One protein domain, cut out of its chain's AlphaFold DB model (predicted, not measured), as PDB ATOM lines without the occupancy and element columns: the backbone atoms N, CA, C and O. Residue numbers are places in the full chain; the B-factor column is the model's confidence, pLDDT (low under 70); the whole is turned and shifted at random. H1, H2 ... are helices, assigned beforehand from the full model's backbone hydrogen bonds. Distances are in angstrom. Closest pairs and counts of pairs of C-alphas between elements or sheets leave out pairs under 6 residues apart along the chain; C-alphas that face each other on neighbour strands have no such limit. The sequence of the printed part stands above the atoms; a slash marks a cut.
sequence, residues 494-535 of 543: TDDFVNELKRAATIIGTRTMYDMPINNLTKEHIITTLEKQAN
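This is residues 494 to 535 of the 543 residues of an uncharacterized protein of Dysgonomonas sp (UniProt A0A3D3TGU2). Two helices, H1 and H2, stand about perpendicular and come near each other at Val 498 and Lys 523, and a long loop, residues 508 to 522, leaves the end of H1 and folds back to the beginning of H2. Within that loop, residues 512 to 513 pair with residues 516 to 517, antiparallel. The printed part has 42 residues, with H1 then H2 and no named strand; the class is all helix. It is compact, with a radius of gyration of the C-alphas of 10.3 A, yet elongated, spanning 32 by 19 by 14 A.

H1, the longest helix, is residues 495 to 507, 18.5 A from C-alpha 495 at (35.018, -19.737, -20.740) to C-alpha 507. H2 is residues 523 to 534, 16.4 A long, ending with C-alpha 534 at (34.684, -1.737, -9.133).

H1 and H2 are close but not clearly touching; their closest C-alphas, those of Val 498 and Lys 523, are 6.3 A apart. Their lines stand at 89 degrees, about perpendicular. In H1 and H2 every O i to N i+4 pair is within hydrogen-bond range.

The C-alphas farthest apart, Ile 507 and Asn 535, are 32.3 A apart. The printed part has no cut. The link from H1 to H2 is long, 15 residues. The mean pLDDT of the printed part is 94.5, and no printed residue is under 70.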
ATOM      1  N   THR A 494      36.688 -17.745 -16.576       95.56
ATOM      2  CA  THR A 494      37.104 -18.528 -17.750       95.56
ATOM      3  C   THR A 494      35.894 -18.878 -18.619       95.56
ATOM      4  O   THR A 494      34.755 -18.807 -18.155       95.56
ATOM      5  N   ASP A 495      36.117 -19.282 -19.873       95.44
ATOM      6  CA  ASP A 495      35.018 -19.737 -20.740       95.44
ATOM      7  C   ASP A 495      34.287 -20.938 -20.122       95.44
ATOM      8  O   ASP A 495      33.057 -20.995 -20.131       95.44
ATOM      9  N   ASP A 496      35.034 -21.845 -19.488       94.75
ATOM     10  CA  ASP A 496      34.485 -22.989 -18.761       94.75
ATOM     11  C   ASP A 496      33.604 -22.556 -17.587       94.75
ATOM     12  O   ASP A 496      32.488 -23.058 -17.436       94.75
ATOM     13  N   PHE A 497      34.051 -21.586 -16.782       95.81
ATOM     14  CA  PHE A 497      33.248 -21.096 -15.664       95.81
ATOM     15  C   PHE A 497      31.988 -20.365 -16.140       95.81
ATOM     16  O   PHE A 497      30.912 -20.553 -15.575       95.81
ATOM     17  N   VAL A 498      32.080 -19.576 -17.214       96.69
ATOM     18  CA  VAL A 498      30.906 -18.918 -17.807       96.69
ATOM     19  C   VAL A 498      29.908 -19.949 -18.336       96.69
ATOM     20  O   VAL A 498      28.700 -19.779 -18.154       96.69
ATOM     21  N   ASN A 499      30.379 -21.041 -18.941       95.50
ATOM     22  CA  ASN A 499      29.516 -22.140 -19.372       95.50
ATOM     23  C   ASN A 499      28.855 -22.855 -18.183       95.50
ATOM     24  O   ASN A 499      27.654 -23.137 -18.234       95.50
ATOM     25  N   GLU A 500      29.591 -23.093 -17.098       95.12
ATOM     26  CA  GLU A 500      29.049 -23.677 -15.865       95.12
ATOM     27  C   GLU A 500      27.990 -22.772 -15.215       95.12
ATOM     28  O   GLU A 500      26.905 -23.236 -14.858       95.12
ATOM     29  N   LEU A 501      28.249 -21.465 -15.146       95.62
ATOM     30  CA  LEU A 501      27.304 -20.459 -14.664       95.62
ATOM     31  C   LEU A 501      26.019 -20.468 -15.497       95.62
ATOM     32  O   LEU A 501      24.924 -20.522 -14.938       95.62
ATOM     33  N   LYS A 502      26.126 -20.470 -16.834       95.94
ATOM     34  CA  LYS A 502      24.959 -20.555 -17.731       95.94
ATOM     35  C   LYS A 502      24.154 -21.828 -17.500       95.94
ATOM     36  O   LYS A 502      22.921 -21.777 -17.456       95.94
ATOM     37  N   ARG A 503      24.836 -22.965 -17.345       95.75
ATOM     38  CA  ARG A 503      24.217 -24.268 -17.078       95.75
ATOM     39  C   ARG A 503      23.432 -24.238 -15.765       95.75
ATOM     40  O   ARG A 503      22.245 -24.563 -15.761       95.75
ATOM     41  N   ALA A 504      24.065 -23.802 -14.679       95.81
ATOM     42  CA  ALA A 504      23.442 -23.686 -13.363       95.81
ATOM     43  C   ALA A 504      22.264 -22.696 -13.369       95.81
ATOM     44  O   ALA A 504      21.186 -23.012 -12.864       95.81
ATOM     45  N   ALA A 505      22.426 -21.537 -14.012       95.56
ATOM     46  CA  ALA A 505      21.378 -20.527 -14.145       95.56
ATOM     47  C   ALA A 505      20.157 -21.068 -14.908       95.56
ATOM     48  O   ALA A 505      19.021 -20.832 -14.493       95.56
ATOM     49  N   THR A 506      20.385 -21.845 -15.971       94.94
ATOM     50  CA  THR A 506      19.321 -22.491 -16.757       94.94
ATOM     51  C   THR A 506      18.531 -23.492 -15.917       94.94
ATOM     52  O   THR A 506      17.302 -23.479 -15.958       94.94
ATOM     53  N   ILE A 507      19.214 -24.312 -15.111       95.94
ATOM     54  CA  ILE A 507      18.578 -25.309 -14.230       95.94
ATOM     55  C   ILE A 507      17.605 -24.664 -13.244       95.94
ATOM     56  O   ILE A 507      16.505 -25.171 -13.036       95.94
ATOM     57  N   ILE A 508      17.996 -23.537 -12.649       94.56
ATOM     58  CA  ILE A 508      17.180 -22.856 -11.637       94.56
ATOM     59  C   ILE A 508      16.214 -21.824 -12.242       94.56
ATOM     60  O   ILE A 508      15.548 -21.094 -11.510       94.56
ATOM     61  N   GLY A 509      16.151 -21.724 -13.575       94.19
ATOM     62  CA  GLY A 509      15.264 -20.803 -14.285       94.19
ATOM     63  C   GLY A 509      15.661 -19.323 -14.199       94.19
ATOM     64  O   GLY A 509      14.821 -18.452 -14.442       94.19
ATOM     65  N   THR A 510      16.919 -19.013 -13.878       94.00
ATOM     66  CA  THR A 510      17.436 -17.636 -13.922       94.00
ATOM     67  C   THR A 510      17.520 -17.171 -15.373       94.00
ATOM     68  O   THR A 510      18.168 -17.804 -16.200       94.00
ATOM     69  N   ARG A 511      16.847 -16.061 -15.704       93.50
ATOM     70  CA  ARG A 511      16.745 -15.564 -17.092       93.50
ATOM     71  C   ARG A 511      17.816 -14.549 -17.461       93.50
ATOM     72  O   ARG A 511      18.226 -14.488 -18.620       93.50
ATOM     73  N   THR A 512      18.258 -13.753 -16.493       93.75
ATOM     74  CA  THR A 512      19.230 -12.680 -16.690       93.75
ATOM     75  C   THR A 512      20.241 -12.659 -15.554       93.75
ATOM     76  O   THR A 512      19.896 -12.908 -14.400       93.75
ATOM     77  N   MET A 513      21.486 -12.331 -15.881       93.25
ATOM     78  CA  MET A 513      22.553 -12.022 -14.929       93.25
ATOM     79  C   MET A 513      23.451 -10.951 -15.533       93.25
ATOM     80  O   MET A 513      23.594 -10.892 -16.752       93.25
ATOM     81  N   TYR A 514      24.051 -10.111 -14.686       91.25
ATOM     82  CA  TYR A 514      24.900  -8.998 -15.132       91.25
ATOM     83  C   TYR A 514      24.209  -8.133 -16.204       91.25
ATOM     84  O   TYR A 514      24.811  -7.774 -17.208       91.25
ATOM     85  N   ASP A 515      22.910  -7.871 -16.023       91.62
ATOM     86  CA  ASP A 515      22.069  -7.104 -16.954       91.62
ATOM     87  C   ASP A 515      21.992  -7.673 -18.389       91.62
ATOM     88  O   ASP A 515      21.675  -6.957 -19.338       91.62
ATOM     89  N   MET A 516      22.240  -8.976 -18.564       93.81
ATOM     90  CA  MET A 516      22.208  -9.658 -19.860       93.81
ATOM     91  C   MET A 516      21.414 -10.977 -19.793       93.81
ATOM     92  O   MET A 516      21.462 -11.671 -18.773       93.81
ATOM     93  N   PRO A 517      20.675 -11.365 -20.855       96.19
ATOM     94  CA  PRO A 517      20.074 -12.696 -20.942       96.19
ATOM     95  C   PRO A 517      21.130 -13.799 -20.825       96.19
ATOM     96  O   PRO A 517      22.159 -13.728 -21.496       96.19
ATOM     97  N   ILE A 518      20.861 -14.844 -20.034       94.62
ATOM     98  CA  ILE A 518      21.829 -15.927 -19.763       94.62
ATOM     99  C   ILE A 518      22.400 -16.545 -21.046       94.62
ATOM    100  O   ILE A 518      23.610 -16.742 -21.150       94.62
ATOM    101  N   ASN A 519      21.559 -16.778 -22.058       93.12
ATOM    102  CA  ASN A 519      21.987 -17.367 -23.334       93.12
ATOM    103  C   ASN A 519      23.002 -16.497 -24.093       93.12
ATOM    104  O   ASN A 519      23.818 -17.027 -24.843       93.12
ATOM    105  N   ASN A 520      22.980 -15.182 -23.865       95.44
ATOM    106  CA  ASN A 520      23.852 -14.215 -24.527       95.44
ATOM    107  C   ASN A 520      25.054 -13.818 -23.664       95.44
ATOM    108  O   ASN A 520      25.929 -13.110 -24.148       95.44
ATOM    109  N   LEU A 521      25.095 -14.245 -22.398       95.75
ATOM    110  CA  LEU A 521      26.116 -13.833 -21.442       95.75
ATOM    111  C   LEU A 521      27.515 -14.234 -21.935       95.75
ATOM    112  O   LEU A 521      27.744 -15.395 -22.259       95.75
ATOM    113  N   THR A 522      28.465 -13.306 -21.997       96.44
ATOM    114  CA  THR A 522      29.856 -13.616 -22.374       96.44
ATOM    115  C   THR A 522      30.807 -13.290 -21.234       96.44
ATOM    116  O   THR A 522      30.490 -12.489 -20.350       96.44
ATOM    117  N   LYS A 523      31.993 -13.899 -21.265       96.56
ATOM    118  CA  LYS A 523      33.089 -13.587 -20.348       96.56
ATOM    119  C   LYS A 523      33.424 -12.094 -20.372       96.56
ATOM    120  O   LYS A 523      33.490 -11.465 -19.319       96.56
ATOM    121  N   GLU A 524      33.581 -11.519 -21.561       97.50
ATOM    122  CA  GLU A 524      33.957 -10.115 -21.756       97.50
ATOM    123  C   GLU A 524      32.907  -9.175 -21.164       97.50
ATOM    124  O   GLU A 524      33.257  -8.183 -20.525       97.50
ATOM    125  N   HIS A 525      31.620  -9.502 -21.330       96.75
ATOM    126  CA  HIS A 525      30.529  -8.716 -20.763       96.75
ATOM    127  C   HIS A 525      30.553  -8.737 -19.233       96.75
ATOM    128  O   HIS A 525      30.417  -7.687 -18.602       96.75
ATOM    129  N   ILE A 526      30.763  -9.912 -18.631       96.38
ATOM    130  CA  ILE A 526      30.854 -10.043 -17.172       96.38
ATOM    131  C   ILE A 526      32.043  -9.242 -16.638       96.38
ATOM    132  O   ILE A 526      31.862  -8.427 -15.734       96.38
ATOM    133  N   ILE A 527      33.234  -9.423 -17.220       96.38
ATOM    134  CA  ILE A 527      34.455  -8.717 -16.803       96.38
ATOM    135  C   ILE A 527      34.256  -7.203 -16.913       96.38
ATOM    136  O   ILE A 527      34.416  -6.499 -15.918       96.38
ATOM    137  N   THR A 528      33.788  -6.713 -18.064       95.81
ATOM    138  CA  THR A 528      33.527  -5.277 -18.284       95.81
ATOM    139  C   THR A 528      32.528  -4.725 -17.261       95.81
ATOM    140  O   THR A 528      32.689  -3.616 -16.744       95.81
ATOM    141  N   THR A 529      31.486  -5.497 -16.937       94.75
ATOM    142  CA  THR A 529      30.477  -5.111 -15.943       94.75
ATOM    143  C   THR A 529      31.084  -5.010 -14.546       94.75
ATOM    144  O   THR A 529      30.857  -4.018 -13.850       94.75
ATOM    145  N   LEU A 530      31.880  -5.999 -14.140       93.81
ATOM    146  CA  LEU A 530      32.540  -6.028 -12.837       93.81
ATOM    147  C   LEU A 530      33.573  -4.908 -12.687       93.81
ATOM    148  O   LEU A 530      33.574  -4.223 -11.666       93.81
ATOM    149  N   GLU A 531      34.398  -4.663 -13.702       93.69
ATOM    150  CA  GLU A 531      35.376  -3.566 -13.708       93.69
ATOM    151  C   GLU A 531      34.688  -2.202 -13.596       93.69
ATOM    152  O   GLU A 531      35.081  -1.357 -12.789       93.69
ATOM    153  N   LYS A 532      33.588  -1.999 -14.329       92.06
ATOM    154  CA  LYS A 532      32.776  -0.782 -14.205       92.06
ATOM    155  C   LYS A 532      32.212  -0.620 -12.791       92.06
ATOM    156  O   LYS A 532      32.195   0.491 -12.261       92.06
ATOM    157  N   GLN A 533      31.743  -1.707 -12.179       87.94
ATOM    158  CA  GLN A 533      31.210  -1.698 -10.815       87.94
ATOM    159  C   GLN A 533      32.292  -1.485  -9.751       87.94
ATOM    160  O   GLN A 533      31.969  -0.951  -8.687       87.94
ATOM    161  N   ALA A 534      33.539  -1.861 -10.031       88.81
ATOM    162  CA  ALA A 534      34.684  -1.737  -9.133       88.81
ATOM    163  C   ALA A 534      35.258  -0.317  -9.045       88.81
ATOM    164  O   ALA A 534      36.043  -0.034  -8.148       88.81
ATOM    165  N   ASN A 535      34.843   0.606  -9.914       86.69
ATOM    166  CA  ASN A 535      35.316   1.985  -9.855       86.69
ATOM    167  C   ASN A 535      34.577   2.817  -8.789       86.69
ATOM    168  O   ASN A 535      33.342   2.809  -8.676       86.69
TER     169      ASN A 535